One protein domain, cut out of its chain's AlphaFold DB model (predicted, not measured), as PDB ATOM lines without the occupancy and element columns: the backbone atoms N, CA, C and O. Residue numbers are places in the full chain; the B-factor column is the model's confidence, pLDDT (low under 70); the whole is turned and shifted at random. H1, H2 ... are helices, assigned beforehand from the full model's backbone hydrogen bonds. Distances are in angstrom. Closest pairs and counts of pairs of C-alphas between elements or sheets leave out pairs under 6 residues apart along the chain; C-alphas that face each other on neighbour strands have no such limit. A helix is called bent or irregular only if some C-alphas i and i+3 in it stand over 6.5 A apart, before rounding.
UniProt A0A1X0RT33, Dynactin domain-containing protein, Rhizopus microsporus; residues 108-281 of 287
ATOM      1  N   PHE A 108      -2.509  40.187  36.290       87.62
ATOM      2  CA  PHE A 108      -1.448  39.591  35.478       87.62
ATOM      3  C   PHE A 108      -0.074  39.636  36.161       87.62
ATOM      4  O   PHE A 108       0.707  38.684  36.110       87.62
ATOM      5  N   PHE A 109       0.224  40.747  36.841       85.25
ATOM      6  CA  PHE A 109       1.500  40.940  37.532       85.25
ATOM      7  C   PHE A 109       1.650  40.075  38.783       85.25
ATOM      8  O   PHE A 109       2.770  39.885  39.245       85.25
ATOM      9  N   LYS A 110       0.547  39.552  39.325       79.88
ATOM     10  CA  LYS A 110       0.541  38.726  40.537       79.88
ATOM     11  C   LYS A 110       0.517  37.228  40.248       79.88
ATOM     12  O   LYS A 110       0.898  36.462  41.125       79.88
ATOM     13  N   THR A 111       0.058  36.811  39.069       78.25
ATOM     14  CA  THR A 111      -0.104  35.390  38.724       78.25
ATOM     15  C   THR A 111       0.774  34.953  37.552       78.25
ATOM     16  O   THR A 111       1.560  34.021  37.689       78.25
ATOM     17  N   GLU A 112       0.682  35.605  36.399       85.75
ATOM     18  CA  GLU A 112       1.278  35.125  35.148       85.75
ATOM     19  C   GLU A 112       2.706  35.633  34.918       85.75
ATOM     20  O   GLU A 112       3.494  34.965  34.246       85.75
ATOM     21  N   ASN A 113       3.063  36.794  35.474       90.94
ATOM     22  CA  ASN A 113       4.371  37.414  35.243       90.94
ATOM     23  C   ASN A 113       5.538  36.523  35.704       90.94
ATOM     24  O   ASN A 113       6.485  36.302  34.945       90.94
ATOM     25  N   ASP A 114       5.440  35.940  36.899       93.12
ATOM     26  CA  ASP A 114       6.483  35.057  37.435       93.12
ATOM     27  C   ASP A 114       6.619  33.771  36.608       93.12
ATOM     28  O   ASP A 114       7.728  33.291  36.375       93.12
ATOM     29  N   ALA A 115       5.511  33.233  36.091       93.31
ATOM     30  CA  ALA A 115       5.536  32.066  35.213       93.31
ATOM     31  C   ALA A 115       6.218  32.371  33.867       93.31
ATOM     32  O   ALA A 115       7.041  31.586  33.393       93.31
ATOM     33  N   ILE A 116       5.956  33.542  33.277       94.38
ATOM     34  CA  ILE A 116       6.666  34.009  32.074       94.38
ATOM     35  C   ILE A 116       8.158  34.192  32.372       94.38
ATOM     36  O   ILE A 116       9.011  33.745  31.599       94.38
ATOM     37  N   SER A 117       8.480  34.801  33.513       94.88
ATOM     38  CA  SER A 117       9.855  34.986  33.976       94.88
ATOM     39  C   SER A 117      10.576  33.651  34.174       94.88
ATOM     40  O   SER A 117      11.750  33.544  33.814       94.88
ATOM     41  N   CYS A 118       9.867  32.615  34.631       96.06
ATOM     42  CA  CYS A 118      10.365  31.245  34.741       96.06
ATOM     43  C   CYS A 118      10.825  30.688  33.385       96.06
ATOM     44  O   CYS A 118      11.957  30.223  33.248       96.06
ATOM     45  N   VAL A 119       9.992  30.797  32.342       96.25
ATOM     46  CA  VAL A 119      10.353  30.313  30.994       96.25
ATOM     47  C   VAL A 119      11.573  31.044  30.452       96.25
ATOM     48  O   VAL A 119      12.475  30.432  29.875       96.25
ATOM     49  N   LEU A 120      11.620  32.366  30.631       97.00
ATOM     50  CA  LEU A 120      12.762  33.165  30.199       97.00
ATOM     51  C   LEU A 120      14.031  32.800  30.977       97.00
ATOM     52  O   LEU A 120      15.105  32.768  30.380       97.00
ATOM     53  N   LEU A 121      13.916  32.479  32.270       98.00
ATOM     54  CA  LEU A 121      15.026  31.990  33.087       98.00
ATOM     55  C   LEU A 121      15.578  30.679  32.528       98.00
ATOM     56  O   LEU A 121      16.774  30.610  32.255       98.00
ATOM     57  N   PHE A 122      14.734  29.682  32.252       98.06
ATOM     58  CA  PHE A 122      15.200  28.423  31.662       98.06
ATOM     59  C   PHE A 122      15.861  28.625  30.296       98.06
ATOM     60  O   PHE A 122      16.923  28.060  30.043       98.06
ATOM     61  N   LYS A 123      15.314  29.497  29.437       98.12
ATOM     62  CA  LYS A 123      15.964  29.858  28.164       98.12
ATOM     63  C   LYS A 123      17.351  30.475  28.370       98.12
ATOM     64  O   LYS A 123      18.262  30.190  27.594       98.12
ATOM     65  N   ARG A 124      17.531  31.302  29.405       98.38
ATOM     66  CA  ARG A 124      18.839  31.878  29.757       98.38
ATOM     67  C   ARG A 124      19.796  30.832  30.320       98.38
ATOM     68  O   ARG A 124      20.976  30.898  29.983       98.38
ATOM     69  N   LEU A 125      19.317  29.871  31.116       98.38
ATOM     70  CA  LEU A 125      20.131  28.741  31.578       98.38
ATOM     71  C   LEU A 125      20.649  27.921  30.393       98.38
ATOM     72  O   LEU A 125      21.859  27.759  30.272       98.38
ATOM     73  N   VAL A 126      19.764  27.523  29.466       98.38
ATOM     74  CA  VAL A 126      20.143  26.830  28.219       98.38
ATOM     75  C   VAL A 126      21.225  27.617  27.483       98.38
ATOM     76  O   VAL A 126      22.304  27.099  27.224       98.38
ATOM     77  N   PHE A 127      20.976  28.898  27.196       98.50
ATOM     78  CA  PHE A 127      21.923  29.722  26.446       98.50
ATOM     79  C   PHE A 127      23.299  29.822  27.120       98.50
ATOM     80  O   PHE A 127      24.320  29.668  26.454       98.50
ATOM     81  N   LYS A 128      23.343  30.086  28.432       98.50
ATOM     82  CA  LYS A 128      24.601  30.228  29.177       98.50
ATOM     83  C   LYS A 128      25.357  28.904  29.253       98.50
ATOM     84  O   LYS A 128      26.567  28.899  29.058       98.50
ATOM     85  N   SER A 129      24.661  27.792  29.468       98.31
ATOM     86  CA  SER A 129      25.266  26.460  29.459       98.31
ATOM     87  C   SER A 129      25.851  26.093  28.090       98.31
ATOM     88  O   SER A 129      26.990  25.642  28.025       98.31
ATOM     89  N   GLU A 130      25.140  26.357  26.989       97.94
ATOM     90  CA  GLU A 130      25.682  26.167  25.631       97.94
ATOM     91  C   GLU A 130      26.870  27.095  25.341       97.94
ATOM     92  O   GLU A 130      27.820  26.710  24.661       97.94
ATOM     93  N   LEU A 131      26.847  28.324  25.868       97.81
ATOM     94  CA  LEU A 131      27.958  29.263  25.725       97.81
ATOM     95  C   LEU A 131      29.224  28.753  26.424       97.81
ATOM     96  O   LEU A 131      30.308  28.881  25.856       97.81
ATOM     97  N   ILE A 132      29.083  28.152  27.612       97.25
ATOM     98  CA  ILE A 132      30.185  27.497  28.328       97.25
ATOM     99  C   ILE A 132      30.784  26.391  27.454       97.25
ATOM    100  O   ILE A 132      31.983  26.411  27.197       97.25
ATOM    101  N   ILE A 133      29.955  25.476  26.939       96.25
ATOM    102  CA  ILE A 133      30.404  24.367  26.078       96.25
ATOM    103  C   ILE A 133      31.165  24.904  24.866       96.25
ATOM    104  O   ILE A 133      32.301  24.511  24.624       96.25
ATOM    105  N   LYS A 134      30.581  25.878  24.162       96.19
ATOM    106  CA  LYS A 134      31.192  26.486  22.979       96.19
ATOM    107  C   LYS A 134      32.544  27.132  23.276       96.19
ATOM    108  O   LYS A 134      33.445  27.050  22.448       96.19
ATOM    109  N   HIS A 135      32.680  27.805  24.416       95.19
ATOM    110  CA  HIS A 135      33.946  28.409  24.823       95.19
ATOM    111  C   HIS A 135      35.003  27.336  25.125       95.19
ATOM    112  O   HIS A 135      36.138  27.446  24.665       95.19
ATOM    113  N   LEU A 136      34.618  26.270  25.835       93.44
ATOM    114  CA  LEU A 136      35.510  25.149  26.133       93.44
ATOM    115  C   LEU A 136      35.964  24.425  24.856       93.44
ATOM    116  O   LEU A 136      37.160  24.199  24.702       93.44
ATOM    117  N   ASP A 137      35.058  24.146  23.916       92.00
ATOM    118  CA  ASP A 137      35.382  23.477  22.646       92.00
ATOM    119  C   ASP A 137      36.344  24.304  21.775       92.00
ATOM    120  O   ASP A 137      37.191  23.747  21.077       92.00
ATOM    121  N   GLN A 138      36.239  25.639  21.813       91.38
ATOM    122  CA  GLN A 138      37.118  26.539  21.057       91.38
ATOM    123  C   GLN A 138      38.533  26.621  21.641       91.38
ATOM    124  O   GLN A 138      39.496  26.715  20.883       91.38
ATOM    125  N   ASN A 139      38.662  26.583  22.968       88.88
ATOM    126  CA  ASN A 139      39.953  26.716  23.649       88.88
ATOM    127  C   ASN A 139      40.660  25.363  23.862       88.88
ATOM    128  O   ASN A 139      41.893  25.294  23.925       88.88
ATOM    129  N   HIS A 140      39.890  24.277  23.940       86.44
ATOM    130  CA  HIS A 140      40.369  22.929  24.242       86.44
ATOM    131  C   HIS A 140      39.813  21.890  23.250       86.44
ATOM    132  O   HIS A 140      39.062  20.998  23.651       86.44
ATOM    133  N   PRO A 141      40.187  21.956  21.956       85.00
ATOM    134  CA  PRO A 141      39.727  20.990  20.962       85.00
ATOM    135  C   PRO A 141      40.227  19.578  21.301       85.00
ATOM    136  O   PRO A 141      41.409  19.260  21.163       85.00
ATOM    137  N   ILE A 142      39.307  18.713  21.734       82.69
ATOM    138  CA  ILE A 142      39.605  17.371  22.262       82.69
ATOM    139  C   ILE A 142      40.382  16.521  21.242       82.69
ATOM    140  O   ILE A 142      41.378  15.893  21.595       82.69
ATOM    141  N   SER A 143      39.980  16.557  19.967       80.12
ATOM    142  CA  SER A 143      40.622  15.779  18.892       80.12
ATOM    143  C   SER A 143      42.110  16.092  18.690       80.12
ATOM    144  O   SER A 143      42.883  15.194  18.370       80.12
ATOM    145  N   GLU A 144      42.525  17.339  18.920       79.00
ATOM    146  CA  GLU A 144      43.924  17.759  18.806       79.00
ATOM    147  C   GLU A 144      44.688  17.426  20.090       79.00
ATOM    148  O   GLU A 144      45.783  16.871  20.047       79.00
ATOM    149  N   ARG A 145      44.076  17.693  21.249       79.06
ATOM    150  CA  ARG A 145      44.716  17.534  22.562       79.06
ATOM    151  C   ARG A 145      44.972  16.078  22.958       79.06
ATOM    152  O   ARG A 145      45.881  15.833  23.743       79.06
ATOM    153  N   ILE A 146      44.202  15.126  22.429       78.69
ATOM    154  CA  ILE A 146      44.405  13.685  22.667       78.69
ATOM    155  C   ILE A 146      45.613  13.134  21.889       78.69
ATOM    156  O   ILE A 146      46.183  12.123  22.296       78.69
ATOM    157  N   MET A 147      46.020  13.769  20.782       75.44
ATOM    158  CA  MET A 147      47.189  13.322  20.006       75.44
ATOM    159  C   MET A 147      48.521  13.622  20.706       75.44
ATOM    160  O   MET A 147      49.525  12.969  20.420       75.44
ATOM    161  N   ASP A 148      48.512  14.578  21.633       77.19
ATOM    162  CA  ASP A 148      49.670  15.010  22.401       77.19
ATOM    163  C   ASP A 148      49.659  14.432  23.831       77.19
ATOM    164  O   ASP A 148      48.905  13.526  24.184       77.19
ATOM    165  N   THR A 149      50.536  14.958  24.690       81.25
ATOM    166  CA  THR A 149      50.474  14.718  26.136       81.25
ATOM    167  C   THR A 149      49.197  15.330  26.705       81.25
ATOM    168  O   THR A 149      49.031  16.549  26.679       81.25
ATOM    169  N   VAL A 150      48.336  14.487  27.275       85.75
ATOM    170  CA  VAL A 150      47.084  14.915  27.900       85.75
ATOM    171  C   VAL A 150      47.394  15.531  29.270       85.75
ATOM    172  O   VAL A 150      47.921  14.836  30.140       85.75
ATOM    173  N   PRO A 151      47.100  16.824  29.503       86.25
ATOM    174  CA  PRO A 151      47.255  17.420  30.822       86.25
ATOM    175  C   PRO A 151      46.083  17.027  31.729       86.25
ATOM    176  O   PRO A 151      44.956  16.859  31.264       86.25
ATOM    177  N   GLU A 152      46.328  16.950  33.038       85.75
ATOM    178  CA  GLU A 152      45.292  16.638  34.036       85.75
ATOM    179  C   GLU A 152      44.123  17.640  33.991       85.75
ATOM    180  O   GLU A 152      42.962  17.250  34.109       85.75
ATOM    181  N   SER A 153      44.407  18.916  33.702       87.50
ATOM    182  CA  SER A 153      43.388  19.962  33.551       87.50
ATOM    183  C   SER A 153      42.371  19.670  32.441       87.50
ATOM    184  O   SER A 153      41.215  20.077  32.554       87.50
ATOM    185  N   LEU A 154      42.744  18.913  31.399       89.81
ATOM    186  CA  LEU A 154      41.825  18.557  30.314       89.81
ATOM    187  C   LEU A 154      40.690  17.643  30.796       89.81
ATOM    188  O   LEU A 154      39.591  17.699  30.245       89.81
ATOM    189  N   ILE A 155      40.920  16.844  31.845       91.06
ATOM    190  CA  ILE A 155      39.877  16.018  32.471       91.06
ATOM    191  C   ILE A 155      38.825  16.925  33.110       91.06
ATOM    192  O   ILE A 155      37.634  16.765  32.844       91.06
ATOM    193  N   SER A 156      39.258  17.923  33.888       92.12
ATOM    194  CA  SER A 156      38.358  18.897  34.518       92.12
ATOM    195  C   SER A 156      37.596  19.732  33.487       92.12
ATOM    196  O   SER A 156      36.401  19.963  33.662       92.12
ATOM    197  N   VAL A 157      38.235  20.112  32.375       93.69
ATOM    198  CA  VAL A 157      37.573  20.784  31.243       93.69
ATOM    199  C   VAL A 157      36.484  19.897  30.628       93.69
ATOM    200  O   VAL A 157      35.354  20.349  30.430       93.69
ATOM    201  N   CYS A 158      36.787  18.625  30.349       94.25
ATOM    202  CA  CYS A 158      35.815  17.689  29.778       94.25
ATOM    203  C   CYS A 158      34.647  17.422  30.733       94.25
ATOM    204  O   CYS A 158      33.497  17.342  30.295       94.25
ATOM    205  N   GLU A 159      34.919  17.332  32.035       95.06
ATOM    206  CA  GLU A 159      33.878  17.204  33.048       95.06
ATOM    207  C   GLU A 159      33.015  18.469  33.139       95.06
ATOM    208  O   GLU A 159      31.788  18.371  33.139       95.06
ATOM    209  N   MET A 160      33.608  19.664  33.130       95.94
ATOM    210  CA  MET A 160      32.858  20.923  33.106       95.94
ATOM    211  C   MET A 160      31.944  21.008  31.881       95.94
ATOM    212  O   MET A 160      30.764  21.345  32.014       95.94
ATOM    213  N   ARG A 161      32.455  20.632  30.703       95.75
ATOM    214  CA  ARG A 161      31.684  20.562  29.455       95.75
ATOM    215  C   ARG A 161      30.502  19.599  29.577       95.75
ATOM    216  O   ARG A 161      29.383  19.953  29.213       95.75
ATOM    217  N   GLN A 162      30.727  18.415  30.145       96.19
ATOM    218  CA  GLN A 162      29.681  17.428  30.405       96.19
ATOM    219  C   GLN A 162      28.585  17.985  31.328       96.19
ATOM    220  O   GLN A 162      27.400  17.884  31.004       96.19
ATOM    221  N   ARG A 163      28.960  18.586  32.468       97.38
ATOM    222  CA  ARG A 163      27.996  19.167  33.421       97.38
ATOM    223  C   ARG A 163      27.202  20.304  32.781       97.38
ATOM    224  O   ARG A 163      25.982  20.352  32.925       97.38
ATOM    225  N   ALA A 164      27.861  21.186  32.033       97.75
ATOM    226  CA  ALA A 164      27.186  22.255  31.303       97.75
ATOM    227  C   ALA A 164      26.189  21.694  30.271       97.75
ATOM    228  O   ALA A 164      25.055  22.170  30.206       97.75
ATOM    229  N   GLY A 165      26.569  20.644  29.534       97.62
ATOM    230  CA  GLY A 165      25.691  19.939  28.594       97.62
ATOM    231  C   GLY A 165      24.437  19.389  29.260       97.62
ATOM    232  O   GLY A 165      23.325  19.690  28.825       97.62
ATOM    233  N   TRP A 166      24.600  18.669  30.369       97.38
ATOM    234  CA  TRP A 166      23.472  18.113  31.114       97.38
ATOM    235  C   TRP A 166      22.542  19.197  31.672       97.38
ATOM    236  O   TRP A 166      21.324  19.104  31.532       97.38
ATOM    237  N   LEU A 167      23.107  20.270  32.239       97.94
ATOM    238  CA  LEU A 167      22.332  21.405  32.742       97.94
ATOM    239  C   LEU A 167      21.512  22.077  31.629       97.94
ATOM    240  O   LEU A 167      20.355  22.443  31.852       97.94
ATOM    241  N   SER A 168      22.096  22.222  30.436       97.94
ATOM    242  CA  SER A 168      21.411  22.771  29.264       97.94
ATOM    243  C   SER A 168      20.246  21.882  28.827       97.94
ATOM    244  O   SER A 168      19.123  22.370  28.693       97.94
ATOM    245  N   ASP A 169      20.472  20.574  28.678       96.06
ATOM    246  CA  ASP A 169      19.433  19.635  28.239       96.06
ATOM    247  C   ASP A 169      18.283  19.561  29.250       96.06
ATOM    248  O   ASP A 169      17.109  19.625  28.880       96.06
ATOM    249  N   LEU A 170      18.605  19.522  30.544       95.12
ATOM    250  CA  LEU A 170      17.612  19.540  31.611       95.12
ATOM    251  C   LEU A 170      16.804  20.844  31.616       95.12
ATOM    252  O   LEU A 170      15.577  20.810  31.695       95.12
ATOM    253  N   SER A 171      17.463  21.993  31.451       96.62
ATOM    254  CA  SER A 171      16.789  23.295  31.342       96.62
ATOM    255  C   SER A 171      15.896  23.372  30.100       96.62
ATOM    256  O   SER A 171      14.800  23.928  30.153       96.62
ATOM    257  N   LYS A 172      16.321  22.781  28.979       95.50
ATOM    258  CA  LYS A 172      15.547  22.736  27.734       95.50
ATOM    259  C   LYS A 172      14.263  21.922  27.893       95.50
ATOM    260  O   LYS A 172      13.218  22.370  27.426       95.50
ATOM    261  N   ARG A 173      14.303  20.810  28.635       93.50
ATOM    262  CA  ARG A 173      13.099  20.038  29.000       93.50
ATOM    263  C   ARG A 173      12.071  20.898  29.738       93.50
ATOM    264  O   ARG A 173      10.885  20.834  29.424       93.50
ATOM    265  N   PHE A 174      12.511  21.762  30.659       94.38
ATOM    266  CA  PHE A 174      11.623  22.733  31.310       94.38
ATOM    267  C   PHE A 174      11.066  23.777  30.336       94.38
ATOM    268  O   PHE A 174       9.888  24.119  30.430       94.38
ATOM    269  N   VAL A 175      11.852  24.265  29.369       95.00
ATOM    270  CA  VAL A 175      11.338  25.171  28.322       95.00
ATOM    271  C   VAL A 175      10.228  24.492  27.516       95.00
ATOM    272  O   VAL A 175       9.154  25.066  27.351       95.00
ATOM    273  N   THR A 176      10.447  23.264  27.049       93.25
ATOM    274  CA  THR A 176       9.441  22.518  26.281       93.25
ATOM    275  C   THR A 176       8.207  22.210  27.121       93.25
ATOM    276  O   THR A 176       7.085  22.370  26.645       93.25
ATOM    277  N   PHE A 177       8.385  21.825  28.384       92.50
ATOM    278  CA  PHE A 177       7.275  21.589  29.303       92.50
ATOM    279  C   PHE A 177       6.436  22.851  29.522       92.50
ATOM    280  O   PHE A 177       5.223  22.821  29.339       92.50
ATOM    281  N   THR A 178       7.076  23.971  29.858       91.81
ATOM    282  CA  THR A 178       6.385  25.235  30.152       91.81
ATOM    283  C   THR A 178       5.676  25.834  28.941       91.81
ATOM    284  O   THR A 178       4.642  26.470  29.102       91.81
ATOM    285  N   MET A 179       6.181  25.602  27.727       91.19
ATOM    286  CA  MET A 179       5.533  26.068  26.496       91.19
ATOM    287  C   MET A 179       4.321  25.229  26.073       91.19
ATOM    288  O   MET A 179       3.493  25.721  25.311       91.19
ATOM    289  N   ASN A 180       4.215  23.981  26.542       89.69
ATOM    290  CA  ASN A 180       3.186  23.033  26.102       89.69
ATOM    291  C   ASN A 180       2.219  22.604  27.217       89.69
ATOM    292  O   ASN A 180       1.291  21.834  26.962       89.69
ATOM    293  N   CYS A 181       2.430  23.045  28.459       90.31
ATOM    294  CA  CYS A 181       1.557  22.701  29.573       90.31
ATOM    295  C   CYS A 181       0.263  23.529  29.566       90.31
ATOM    296  O   CYS A 181       0.133  24.549  28.889       90.31
ATOM    297  N   ASN A 182      -0.735  23.074  30.327       90.94
ATOM    298  CA  ASN A 182      -1.980  23.820  30.478       90.94
ATOM    299  C   ASN A 182      -1.758  25.119  31.298       90.94
ATOM    300  O   ASN A 182      -0.827  25.182  32.108       90.94
ATOM    301  N   PRO A 183      -2.634  26.137  31.163       91.06
ATOM    302  CA  PRO A 183      -2.466  27.423  31.849       91.06
ATOM    303  C   PRO A 183      -2.373  27.322  33.379       91.06
ATOM    304  O   PRO A 183      -1.628  28.066  34.013       91.06
ATOM    305  N   THR A 184      -3.096  26.383  33.994       90.69
ATOM    306  CA  THR A 184      -3.075  26.188  35.451       90.69
ATOM    307  C   THR A 184      -1.719  25.676  35.934       90.69
ATOM    308  O   THR A 184      -1.217  26.131  36.961       90.69
ATOM    309  N   THR A 185      -1.107  24.747  35.201       91.06
ATOM    310  CA  THR A 185       0.248  24.259  35.470       91.06
ATOM    311  C   THR A 185       1.284  25.336  35.174       91.06
ATOM    312  O   THR A 185       2.219  25.494  35.955       91.06
ATOM    313  N   PHE A 186       1.095  26.114  34.106       92.50
ATOM    314  CA  PHE A 186       1.983  27.216  33.745       92.50
ATOM    315  C   PHE A 186       2.120  28.235  34.879       92.50
ATOM    316  O   PHE A 186       3.232  28.518  35.311       92.50
ATOM    317  N   ILE A 187       1.004  28.715  35.439       92.69
ATOM    318  CA  ILE A 187       1.016  29.706  36.531       92.69
ATOM    319  C   ILE A 187       1.782  29.191  37.763       92.69
ATOM    320  O   ILE A 187       2.522  29.945  38.393       92.69
ATOM    321  N   LYS A 188       1.689  27.889  38.083       91.25
ATOM    322  CA  LYS A 188       2.429  27.285  39.211       91.25
ATOM    323  C   LYS A 188       3.951  27.357  39.042       91.25
ATOM    324  O   LYS A 188       4.664  27.368  40.042       91.25
ATOM    325  N   MET A 189       4.455  27.465  37.811       92.62
ATOM    326  CA  MET A 189       5.892  27.611  37.539       92.62
ATOM    327  C   MET A 189       6.460  28.943  38.039       92.62
ATOM    328  O   MET A 189       7.674  29.074  38.175       92.62
ATOM    329  N   GLY A 190       5.613  29.916  38.393       92.62
ATOM    330  CA  GLY A 190       6.064  31.128  39.077       92.62
ATOM    331  C   GLY A 190       6.786  30.843  40.402       92.62
ATOM    332  O   GLY A 190       7.719  31.557  40.749       92.62
ATOM    333  N   GLN A 191       6.446  29.761  41.111       91.94
ATOM    334  CA  GLN A 191       7.171  29.358  42.328       91.94
ATOM    335  C   GLN A 191       8.586  28.865  41.997       91.94
ATOM    336  O   GLN A 191       9.558  29.302  42.609       91.94
ATOM    337  N   VAL A 192       8.701  28.053  40.943       94.25
ATOM    338  CA  VAL A 192       9.980  27.536  40.430       94.25
ATOM    339  C   VAL A 192      10.910  28.668  39.992       94.25
ATOM    340  O   VAL A 192      12.126  28.559  40.129       94.25
ATOM    341  N   TYR A 193      10.359  29.779  39.485       95.06
ATOM    342  CA  TYR A 193      11.155  30.963  39.167       95.06
ATOM    343  C   TYR A 193      11.923  31.457  40.393       95.06
ATOM    344  O   TYR A 193      13.148  31.552  40.320       95.06
ATOM    345  N   HIS A 194      11.242  31.702  41.517       93.69
ATOM    346  CA  HIS A 194      11.866  32.220  42.742       93.69
ATOM    347  C   HIS A 194      12.937  31.282  43.308       93.69
ATOM    348  O   HIS A 194      13.978  31.760  43.763       93.69
ATOM    349  N   ASP A 195      12.744  29.968  43.183       94.31
ATOM    350  CA  ASP A 195      13.727  28.960  43.604       94.31
ATOM    351  C   ASP A 195      15.007  28.972  42.745       94.31
ATOM    352  O   ASP A 195      16.087  28.601  43.216       94.31
ATOM    353  N   LEU A 196      14.913  29.417  41.485       96.00
ATOM    354  CA  LEU A 196      15.996  29.349  40.499       96.00
ATOM    355  C   LEU A 196      16.684  30.686  40.190       96.00
ATOM    356  O   LEU A 196      17.719  30.683  39.514       96.00
ATOM    357  N   ILE A 197      16.202  31.823  40.710       95.56
ATOM    358  CA  ILE A 197      16.875  33.130  40.538       95.56
ATOM    359  C   ILE A 197      18.343  33.047  40.996       95.56
ATOM    360  O   ILE A 197      19.245  33.564  40.332       95.56
ATOM    361  N   GLY A 198      18.599  32.377  42.126       96.62
ATOM    362  CA  GLY A 198      19.952  32.175  42.653       96.62
ATOM    363  C   GLY A 198      20.828  31.322  41.731       96.62
ATOM    364  O   GLY A 198      21.999  31.635  41.517       96.62
ATOM    365  N   THR A 199      20.249  30.285  41.133       96.81
ATOM    366  CA  THR A 199      20.907  29.370  40.190       96.81
ATOM    367  C   THR A 199      21.341  30.102  38.928       96.81
ATOM    368  O   THR A 199      22.490  29.980  38.507       96.81
ATOM    369  N   GLU A 200      20.475  30.952  38.368       96.62
ATOM    370  CA  GLU A 200      20.831  31.786  37.219       96.62
ATOM    371  C   GLU A 200      21.997  32.738  37.538       96.62
ATOM    372  O   GLU A 200      22.895  32.915  36.707       96.62
ATOM    373  N   ARG A 201      22.008  33.355  38.727       97.62
ATOM    374  CA  ARG A 201      23.107  34.239  39.149       97.62
ATOM    375  C   ARG A 201      24.428  33.485  39.254       97.62
ATOM    376  O   ARG A 201      25.424  33.962  38.721       97.62
ATOM    377  N   ARG A 202      24.431  32.295  39.861       97.44
ATOM    378  CA  ARG A 202      25.635  31.453  39.958       97.44
ATOM    379  C   ARG A 202      26.149  31.037  38.576       97.44
ATOM    380  O   ARG A 202      27.341  31.158  38.319       97.44
ATOM    381  N   LEU A 203      25.263  30.645  37.654       97.88
ATOM    382  CA  LEU A 203      25.655  30.328  36.275       97.88
ATOM    383  C   LEU A 203      26.210  31.555  35.531       97.88
ATOM    384  O   LEU A 203      27.134  31.430  34.735       97.88
ATOM    385  N   THR A 204      25.669  32.746  35.805       97.75
ATOM    386  CA  THR A 204      26.213  34.010  35.275       97.75
ATOM    387  C   THR A 204      27.635  34.245  35.774       97.75
ATOM    388  O   THR A 204      28.493  34.578  34.967       97.75
ATOM    389  N   GLY A 205      27.901  33.976  37.056       97.56
ATOM    390  CA  GLY A 205      29.248  34.046  37.625       97.56
ATOM    391  C   GLY A 205      30.252  33.157  36.886       97.56
ATOM    392  O   GLY A 205      31.329  33.625  36.545       97.56
ATOM    393  N   ILE A 206      29.878  31.920  36.540       97.56
ATOM    394  CA  ILE A 206      30.739  31.023  35.741       97.56
ATOM    395  C   ILE A 206      31.035  31.622  34.355       97.56
ATOM    396  O   ILE A 206      32.170  31.580  33.886       97.56
ATOM    397  N   VAL A 207      30.029  32.200  33.691       97.44
ATOM    398  CA  VAL A 207      30.214  32.860  32.385       97.44
ATOM    399  C   VAL A 207      31.124  34.085  32.492       97.44
ATOM    400  O   VAL A 207      31.904  34.342  31.574       97.44
ATOM    401  N   ASP A 208      31.040  34.839  33.585       96.88
ATOM    402  CA  ASP A 208      31.912  35.989  33.813       96.88
ATOM    403  C   ASP A 208      33.361  35.552  34.092       96.88
ATOM    404  O   ASP A 208      34.267  36.156  33.522       96.88
ATOM    405  N   LEU A 209      33.588  34.457  34.831       96.44
ATOM    406  CA  LEU A 209      34.927  33.865  35.005       96.44
ATOM    407  C   LEU A 209      35.543  33.431  33.665       96.44
ATOM    408  O   LEU A 209      36.707  33.717  33.397       96.44
ATOM    409  N   LEU A 210      34.755  32.803  32.779       94.75
ATOM    410  CA  LEU A 210      35.198  32.455  31.416       94.75
ATOM    411  C   LEU A 210      35.518  33.693  30.572       94.75
ATOM    412  O   LEU A 210      36.337  33.635  29.660       94.75
ATOM    413  N   ARG A 211      34.861  34.826  30.844       94.50
ATOM    414  CA  ARG A 211      35.141  36.088  30.154       94.50
ATOM    415  C   ARG A 211      36.452  36.717  30.628       94.50
ATOM    416  O   ARG A 211      37.118  37.346  29.808       94.50
ATOM    417  N   THR A 212      36.786  36.599  31.914       95.06
ATOM    418  CA  THR A 212      38.015  37.163  32.499       95.06
ATOM    419  C   THR A 212      39.217  36.221  32.443       95.06
ATOM    420  O   THR A 212      40.311  36.661  32.772       95.06
ATOM    421  N   ASP A 213      39.036  34.982  31.971       90.56
ATOM    422  CA  ASP A 213      40.065  33.927  31.937       90.56
ATOM    423  C   ASP A 213      40.562  33.524  33.344       90.56
ATOM    424  O   ASP A 213      41.692  33.088  33.537       90.56
ATOM    425  N   GLU A 214      39.698  33.661  34.356       91.50
ATOM    426  CA  GLU A 214      39.973  33.342  35.770       91.50
ATOM    427  C   GLU A 214      39.253  32.055  36.209       91.50
ATOM    428  O   GLU A 214      38.804  31.908  37.349       91.50
ATOM    429  N   VAL A 215      39.075  31.120  35.277       91.75
ATOM    430  CA  VAL A 215      38.297  29.901  35.505       91.75
ATOM    431  C   VAL A 215      39.102  28.900  36.318       91.75
ATOM    432  O   VAL A 215      40.201  28.510  35.945       91.75
ATOM    433  N   ASN A 216      38.500  28.429  37.407       93.44
ATOM    434  CA  ASN A 216      38.893  27.192  38.061       93.44
ATOM    435  C   ASN A 216      37.884  26.109  37.676       93.44
ATOM    436  O   ASN A 216      36.746  26.111  38.161       93.44
ATOM    437  N   GLU A 217      38.276  25.195  36.791       92.88
ATOM    438  CA  GLU A 217      37.368  24.197  36.230       92.88
ATOM    439  C   GLU A 217      36.784  23.300  37.319       92.88
ATOM    440  O   GLU A 217      35.583  23.055  37.313       92.88
ATOM    441  N   SER A 218      37.589  22.866  38.293       91.94
ATOM    442  CA  SER A 218      37.146  21.976  39.380       91.94
ATOM    443  C   SER A 218      36.079  22.626  40.275       91.94
ATOM    444  O   SER A 218      35.065  22.007  40.628       91.94
ATOM    445  N   GLU A 219      36.253  23.911  40.591       94.69
ATOM    446  CA  GLU A 219      35.247  24.680  41.327       94.69
ATOM    447  C   GLU A 219      33.972  24.862  40.490       94.69
ATOM    448  O   GLU A 219      32.867  24.606  40.977       94.69
ATOM    449  N   CYS A 220      34.117  25.198  39.205       96.19
ATOM    450  CA  CYS A 220      32.993  25.336  38.282       96.19
ATOM    451  C   CYS A 220      32.218  24.022  38.103       96.19
ATOM    452  O   CYS A 220      30.987  24.042  38.085       96.19
ATOM    453  N   VAL A 221      32.900  22.874  38.027       96.62
ATOM    454  CA  VAL A 221      32.279  21.538  37.997       96.62
ATOM    455  C   VAL A 221      31.411  21.330  39.232       96.62
ATOM    456  O   VAL A 221      30.254  20.921  39.114       96.62
ATOM    457  N   THR A 222      31.944  21.642  40.413       96.88
ATOM    458  CA  THR A 222      31.223  21.494  41.682       96.88
ATOM    459  C   THR A 222      29.993  22.400  41.726       96.88
ATOM    460  O   THR A 222      28.905  21.972  42.124       96.88
ATOM    461  N   GLU A 223      30.135  23.646  41.275       96.94
ATOM    462  CA  GLU A 223      29.037  24.602  41.203       96.94
ATOM    463  C   GLU A 223      27.939  24.142  40.239       96.94
ATOM    464  O   GLU A 223      26.767  24.131  40.631       96.94
ATOM    465  N   LEU A 224      28.304  23.699  39.032       97.88
ATOM    466  CA  LEU A 224      27.377  23.140  38.044       97.88
ATOM    467  C   LEU A 224      26.668  21.897  38.586       97.88
ATOM    468  O   LEU A 224      25.456  21.782  38.430       97.88
ATOM    469  N   GLN A 225      27.377  21.005  39.283       97.62
ATOM    470  CA  GLN A 225      26.780  19.806  39.877       97.62
ATOM    471  C   GLN A 225      25.698  20.151  40.910       97.62
ATOM    472  O   GLN A 225      24.646  19.515  40.937       97.62
ATOM    473  N   ARG A 226      25.909  21.189  41.729       97.75
ATOM    474  CA  ARG A 226      24.886  21.679  42.671       97.75
ATOM    475  C   ARG A 226      23.660  22.238  41.941       97.75
ATOM    476  O   ARG A 226      22.543  22.037  42.403       97.75
ATOM    477  N   MET A 227      23.855  22.948  40.825       98.06
ATOM    478  CA  MET A 227      22.747  23.473  40.010       98.06
ATOM    479  C   MET A 227      21.957  22.341  39.349       98.06
ATOM    480  O   MET A 227      20.731  22.359  39.373       98.06
ATOM    481  N   ILE A 228      22.662  21.342  38.808       97.88
ATOM    482  CA  ILE A 228      22.072  20.133  38.227       97.88
ATOM    483  C   ILE A 228      21.195  19.431  39.257       97.88
ATOM    484  O   ILE A 228      20.021  19.229  38.982       97.88
ATOM    485  N   ALA A 229      21.717  19.145  40.454       97.81
ATOM    486  CA  ALA A 229      20.963  18.444  41.494       97.81
ATOM    487  C   ALA A 229      19.656  19.172  41.864       97.81
ATOM    488  O   ALA A 229      18.615  18.544  42.053       97.81
ATOM    489  N   GLN A 230      19.688  20.509  41.921       97.06
ATOM    490  CA  GLN A 230      18.490  21.311  42.167       97.06
ATOM    491  C   GLN A 230      17.473  21.195  41.022       97.06
ATOM    492  O   GLN A 230      16.284  20.999  41.275       97.06
ATOM    493  N   LEU A 231      17.917  21.309  39.766       95.50
ATOM    494  CA  LEU A 231      17.023  21.179  38.612       95.50
ATOM    495  C   LEU A 231      16.499  19.748  38.444       95.50
ATOM    496  O   LEU A 231      15.362  19.580  38.012       95.50
ATOM    497  N   GLU A 232      17.288  18.728  38.778       94.94
ATOM    498  CA  GLU A 232      16.875  17.322  38.731       94.94
ATOM    499  C   GLU A 232      15.741  17.079  39.718       94.94
ATOM    500  O   GLU A 232      14.693  16.569  39.321       94.94
ATOM    501  N   HIS A 233      15.887  17.560  40.953       95.06
ATOM    502  CA  HIS A 233      14.829  17.483  41.954       95.06
ATOM    503  C   HIS A 233      13.542  18.187  41.499       95.06
ATOM    504  O   HIS A 233      12.452  17.624  41.578       95.06
ATOM    505  N   LEU A 234      13.653  19.398  40.944       93.56
ATOM    506  CA  LEU A 234      12.498  20.094  40.370       93.56
ATOM    507  C   LEU A 234      11.896  19.315  39.195       93.56
ATOM    508  O   LEU A 234      10.683  19.364  38.975       93.56
ATOM    509  N   SER A 235      12.724  18.601  38.431       91.62
ATOM    510  CA  SER A 235      12.257  17.823  37.290       91.62
ATOM    511  C   SER A 235      11.426  16.621  37.719       91.62
ATOM    512  O   SER A 235      10.385  16.351  37.121       91.62
ATOM    513  N   GLU A 236      11.831  15.972  38.808       90.50
ATOM    514  CA  GLU A 236      11.090  14.886  39.441       90.50
ATOM    515  C   GLU A 236       9.768  15.359  40.031       90.50
ATOM    516  O   GLU A 236       8.850  14.565  40.116       90.50
ATOM    517  N   ILE A 237       9.630  16.625  40.424       91.31
ATOM    518  CA  ILE A 237       8.368  17.149  40.965       91.31
ATOM    519  C   ILE A 237       7.422  17.583  39.839       91.31
ATOM    520  O   ILE A 237       6.215  17.354  39.909       91.31
ATOM    521  N   HIS A 238       7.950  18.245  38.804       88.44
ATOM    522  CA  HIS A 238       7.127  18.978  37.841       88.44
ATOM    523  C   HIS A 238       6.960  18.299  36.475       88.44
ATOM    524  O   HIS A 238       6.000  18.623  35.779       88.44
ATOM    525  N   LEU A 239       7.841  17.371  36.078       84.88
ATOM    526  CA  LEU A 239       7.838  16.781  34.727       84.88
ATOM    527  C   LEU A 239       7.363  15.314  34.654       84.88
ATOM    528  O   LEU A 239       7.490  14.715  33.588       84.88
ATOM    529  N   ILE A 240       6.794  14.746  35.728       69.69
ATOM    530  CA  ILE A 240       6.468  13.304  35.851       69.69
ATOM    531  C   ILE A 240       5.529  12.772  34.745       69.69
ATOM    532  O   ILE A 240       5.657  11.618  34.352       69.69
ATOM    533  N   GLU A 241       4.609  13.584  34.212       60.59
ATOM    534  CA  GLU A 241       3.496  13.094  33.368       60.59
ATOM    535  C   GLU A 241       3.432  13.711  31.954       60.59
ATOM    536  O   GLU A 241       2.407  13.632  31.280       60.59
ATOM    537  N   SER A 242       4.501  14.355  31.470       64.88
ATOM    538  CA  SER A 242       4.467  15.022  30.156       64.88
ATOM    539  C   SER A 242       5.017  14.134  29.036       64.88
ATOM    540  O   SER A 242       6.227  14.104  28.807       64.88
ATOM    541  N   GLU A 243       4.133  13.475  28.275       60.47
ATOM    542  CA  GLU A 243       4.496  12.708  27.063       60.47
ATOM    543  C   GLU A 243       5.301  13.548  26.051       60.47
ATOM    544  O   GLU A 243       6.196  13.044  25.369       60.47
ATOM    545  N   ASN A 244       5.048  14.861  26.014       64.62
ATOM    546  CA  ASN A 244       5.724  15.822  25.138       64.62
ATOM    547  C   ASN A 244       7.208  16.055  25.494       64.62
ATOM    548  O   ASN A 244       7.909  16.750  24.764       64.62
ATOM    549  N   ASN A 245       7.700  15.492  26.602       70.12
ATOM    550  CA  ASN A 245       9.076  15.654  27.077       70.12
ATOM    551  C   ASN A 245      10.015  14.508  26.652       70.12
ATOM    552  O   ASN A 245      11.231  14.606  26.822       70.12
ATOM    553  N   HIS A 246       9.486  13.411  26.096       80.19
ATOM    554  CA  HIS A 246      10.311  12.246  25.770       80.19
ATOM    555  C   HIS A 246      11.374  12.559  24.709       80.19
ATOM    556  O   HIS A 246      12.509  12.113  24.840       80.19
ATOM    557  N   ALA A 247      11.050  13.366  23.694       87.38
ATOM    558  CA  ALA A 247      11.999  13.713  22.635       87.38
ATOM    559  C   ALA A 247      13.225  14.476  23.172       87.38
ATOM    560  O   ALA A 247      14.358  14.099  22.874       87.38
ATOM    561  N   ASP A 248      13.010  15.500  24.004       89.12
ATOM    562  CA  ASP A 248      14.107  16.254  24.624       89.12
ATOM    563  C   ASP A 248      14.889  15.400  25.628       89.12
ATOM    564  O   ASP A 248      16.109  15.523  25.719       89.12
ATOM    565  N   GLN A 249      14.219  14.490  26.342       89.00
ATOM    566  CA  GLN A 249      14.892  13.530  27.215       89.00
ATOM    567  C   GLN A 249      15.801  12.580  26.423       89.00
ATOM    568  O   GLN A 249      16.962  12.410  26.790       89.00
ATOM    569  N   PHE A 250      15.319  11.986  25.329       91.31
ATOM    570  CA  PHE A 250      16.131  11.112  24.477       91.31
ATOM    571  C   PHE A 250      17.296  11.862  23.831       91.31
ATOM    572  O   PHE A 250      18.413  11.342  23.797       91.31
ATOM    573  N   PHE A 251      17.058  13.087  23.359       92.56
ATOM    574  CA  PHE A 251      18.116  13.948  22.837       92.56
ATOM    575  C   PHE A 251      19.182  14.220  23.903       92.56
ATOM    576  O   PHE A 251      20.362  13.978  23.653       92.56
ATOM    577  N   GLY A 252      18.771  14.640  25.103       93.31
ATOM    578  CA  GLY A 252      19.682  14.916  26.212       93.31
ATOM    579  C   GLY A 252      20.483  13.689  26.645       93.31
ATOM    580  O   GLY A 252      21.686  13.787  26.850       93.31
ATOM    581  N   LEU A 253      19.862  12.506  26.705       93.69
ATOM    582  CA  LEU A 253      20.563  11.249  27.005       93.69
ATOM    583  C   LEU A 253      21.576  10.870  25.915       93.69
ATOM    584  O   LEU A 253      22.683  10.438  26.230       93.69
ATOM    585  N   THR A 254      21.224  11.059  24.641       95.81
ATOM    586  CA  THR A 254      22.126  10.787  23.510       95.81
ATOM    587  C   THR A 254      23.321  11.737  23.528       95.81
ATOM    588  O   THR A 254      24.461  11.305  23.384       95.81
ATOM    589  N   ARG A 255      23.080  13.028  23.768       95.81
ATOM    590  CA  ARG A 255      24.148  14.022  23.890       95.81
ATOM    591  C   ARG A 255      25.014  13.781  25.123       95.81
ATOM    592  O   ARG A 255      26.231  13.903  25.050       95.81
ATOM    593  N   ALA A 256      24.410  13.392  26.243       94.88
ATOM    594  CA  ALA A 256      25.152  13.006  27.434       94.88
ATOM    595  C   ALA A 256      26.070  11.814  27.149       94.88
ATOM    596  O   ALA A 256      27.202  11.819  27.621       94.88
ATOM    597  N   LEU A 257      25.627  10.817  26.374       96.06
ATOM    598  CA  LEU A 257      26.467   9.687  25.972       96.06
ATOM    599  C   LEU A 257      27.700  10.149  25.181       96.06
ATOM    600  O   LEU A 257      28.803   9.710  25.492       96.06
ATOM    601  N   ASP A 258      27.522  11.059  24.224       94.25
ATOM    602  CA  ASP A 258      28.607  11.630  23.415       94.25
ATOM    603  C   ASP A 258      29.627  12.395  24.283       94.25
ATOM    604  O   ASP A 258      30.819  12.086  24.305       94.25
ATOM    605  N   LEU A 259      29.141  13.303  25.138       94.00
ATOM    606  CA  LEU A 259      29.986  14.067  26.065       94.00
ATOM    607  C   LEU A 259      30.725  13.167  27.074       94.00
ATOM    608  O   LEU A 259      31.866  13.459  27.443       94.00
ATOM    609  N   ASN A 260      30.082  12.084  27.527       94.31
ATOM    610  CA  ASN A 260      30.698  11.067  28.381       94.31
ATOM    611  C   ASN A 260      31.788  10.288  27.639       94.31
ATOM    612  O   ASN A 260      32.834  10.028  28.225       94.31
ATOM    613  N   ALA A 261      31.563   9.913  26.379       93.81
ATOM    614  CA  ALA A 261      32.528   9.160  25.584       93.81
ATOM    615  C   ALA A 261      33.818   9.962  25.360       93.81
ATOM    616  O   ALA A 261      34.917   9.438  25.556       93.81
ATOM    617  N   ASP A 262      33.695  11.250  25.045       91.31
ATOM    618  CA  ASP A 262      34.832  12.168  24.951       91.31
ATOM    619  C   ASP A 262      35.618  12.239  26.269       91.31
ATOM    620  O   ASP A 262      36.840  12.075  26.285       91.31
ATOM    621  N   ARG A 263      34.917  12.420  27.396       92.56
ATOM    622  CA  ARG A 263      35.534  12.442  28.731       92.56
ATOM    623  C   ARG A 263      36.266  11.133  29.030       92.56
ATOM    624  O   ARG A 263      37.429  11.170  29.424       92.56
ATOM    625  N   MET A 264      35.615   9.989  28.812       93.94
ATOM    626  CA  MET A 264      36.215   8.664  29.008       93.94
ATOM    627  C   MET A 264      37.463   8.487  28.141       93.94
ATOM    628  O   MET A 264      38.458   7.935  28.601       93.94
ATOM    629  N   THR A 265      37.442   8.983  26.903       92.56
ATOM    630  CA  THR A 265      38.598   8.920  26.002       92.56
ATOM    631  C   THR A 265      39.782   9.701  26.574       92.56
ATOM    632  O   THR A 265      40.901   9.184  26.605       92.56
ATOM    633  N   VAL A 266      39.546  10.913  27.083       92.75
ATOM    634  CA  VAL A 266      40.582  11.738  27.726       92.75
ATOM    635  C   VAL A 266      41.113  11.074  28.998       92.75
ATOM    636  O   VAL A 266      42.327  10.939  29.148       92.75
ATOM    637  N   GLU A 267      40.232  10.593  29.879       93.00
ATOM    638  CA  GLU A 267      40.615   9.915  31.126       93.00
ATOM    639  C   GLU A 267      41.446   8.651  30.860       93.00
ATOM    640  O   GLU A 267      42.506   8.466  31.460       93.00
ATOM    641  N   LEU A 268      41.024   7.797  29.924       93.31
ATOM    642  CA  LEU A 268      41.755   6.577  29.566       93.31
ATOM    643  C   LEU A 268      43.111   6.884  28.918       93.31
ATOM    644  O   LEU A 268      44.094   6.196  29.200       93.31
ATOM    645  N   THR A 269      43.185   7.919  28.079       91.81
ATOM    646  CA  THR A 269      44.447   8.350  27.455       91.81
ATOM    647  C   THR A 269      45.422   8.872  28.508       91.81
ATOM    648  O   THR A 269      46.591   8.480  28.520       91.81
ATOM    649  N   PHE A 270      44.932   9.681  29.449       92.75
ATOM    650  CA  PHE A 270      45.720  10.170  30.576       92.75
ATOM    651  C   PHE A 270      46.223   9.028  31.469       92.75
ATOM    652  O   PHE A 270      47.411   8.961  31.792       92.75
ATOM    653  N   LEU A 271      45.354   8.070  31.811       92.75
ATOM    654  CA  LEU A 271      45.734   6.886  32.588       92.75
ATOM    655  C   LEU A 271      46.806   6.058  31.875       92.75
ATOM    656  O   LEU A 271      47.799   5.675  32.495       92.75
ATOM    657  N   LYS A 272      46.651   5.820  30.566       92.12
ATOM    658  CA  LYS A 272      47.656   5.128  29.749       92.12
ATOM    659  C   LYS A 272      49.010   5.837  29.828       92.12
ATOM    660  O   LYS A 272      50.026   5.185  30.060       92.12
ATOM    661  N   GLN A 273      49.022   7.163  29.704       91.25
ATOM    662  CA  GLN A 273      50.239   7.965  29.795       91.25
ATOM    663  C   GLN A 273      50.920   7.845  31.169       91.25
ATOM    664  O   GLN A 273      52.143   7.692  31.244       91.25
ATOM    665  N   ILE A 274      50.153   7.879  32.262       91.69
ATOM    666  CA  ILE A 274      50.688   7.685  33.619       91.69
ATOM    667  C   ILE A 274      51.328   6.302  33.758       91.69
ATOM    668  O   ILE A 274      52.445   6.194  34.268       91.69
ATOM    669  N   VAL A 275      50.648   5.255  33.285       92.81
ATOM    670  CA  VAL A 275      51.139   3.871  33.359       92.81
ATOM    671  C   VAL A 275      52.426   3.698  32.550       92.81
ATOM    672  O   VAL A 275      53.393   3.132  33.059       92.81
ATOM    673  N   GLU A 276      52.493   4.231  31.328       90.88
ATOM    674  CA  GLU A 276      53.709   4.190  30.503       90.88
ATOM    675  C   GLU A 276      54.883   4.924  31.168       90.88
ATOM    676  O   GLU A 276      56.013   4.429  31.176       90.88
ATOM    677  N   ASN A 277      54.622   6.082  31.778       89.19
ATOM    678  CA  ASN A 277      55.637   6.844  32.501       89.19
ATOM    679  C   ASN A 277      56.136   6.110  33.755       89.19
ATOM    680  O   ASN A 277      57.335   6.138  34.046       89.19
ATOM    681  N   ALA A 278      55.245   5.441  34.489       89.56
ATOM    682  CA  ALA A 278      55.607   4.621  35.641       89.56
ATOM    683  C   ALA A 278      56.464   3.412  35.223       89.56
ATOM    684  O   ALA A 278      57.526   3.186  35.805       89.56
ATOM    685  N   ALA A 279      56.072   2.707  34.157       89.25
ATOM    686  CA  ALA A 279      56.823   1.574  33.616       89.25
ATOM    687  C   ALA A 279      58.235   1.975  33.142       89.25
ATOM    688  O   ALA A 279      59.214   1.278  33.416       89.25
ATOM    689  N   ARG A 280      58.375   3.138  32.487       85.62
ATOM    690  CA  ARG A 280      59.688   3.686  32.096       85.62
ATOM    691  C   ARG A 280      60.567   3.987  33.310       85.62
ATOM    692  O   ARG A 280      61.741   3.610  33.314       85.62
ATOM    693  N   LYS A 281      60.015   4.600  34.362       79.06
ATOM    694  CA  LYS A 281      60.757   4.857  35.609       79.06
ATOM    695  C   LYS A 281      61.273   3.558  36.228       79.06
ATOM    696  O   LYS A 281      62.465   3.472  36.504       79.06
TER     697      LYS A 281
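What this domain is: This is residues 108 to 281 of the 287 residues of the protein "Dynactin domain-containing protein" of Rhizopus microsporus (UniProt A0A1X0RT33). H1, H3, H4b and H5 form an up-and-down bundle, each running against the one before; long H6 lies alongside H3, and its residues 275 to 281 stick out. The 174 printed residues have six named helices, H1 to H6, and no named strand: all helix, only just compact, close to loose, radius of gyration of the C-alphas 18.6 A, spans 70 by 35 by 23 A.

Where its parts are: H6, residues 243 to 281, spans 57.4 A to C-alpha 281 (60.757, 4.857, 35.609). H3 is 152 to 180, 43.3 A; H5 217 to 238; H2 142 to 145; H1 108 to 139, 44.9 A, from C-alpha 108 (-1.448, 39.591, 35.478). H4, one helix by its hydrogen bonds, is bent, C-alphas 195 and 198 being 7.1 A apart: arms H4a, 183 to 195, and H4b, 198 to 212.

How they stand to each other: H3, the hub, touches H6 (closest C-alphas Asp 169 and Gly 252, 5.1 A) at a shallow tilt of 3 degrees, opposite ways. H3 touches H1 at C-alphas Ser 168 and Val 126, 4.4 A. H4a has 3 of 9 O i to N i+4 pairs within hydrogen-bond range, and 9 of 10 O i to N i+3.

The domain as a whole: The printed part has no cut; pLDDT is under 70 at residues 240 to 244.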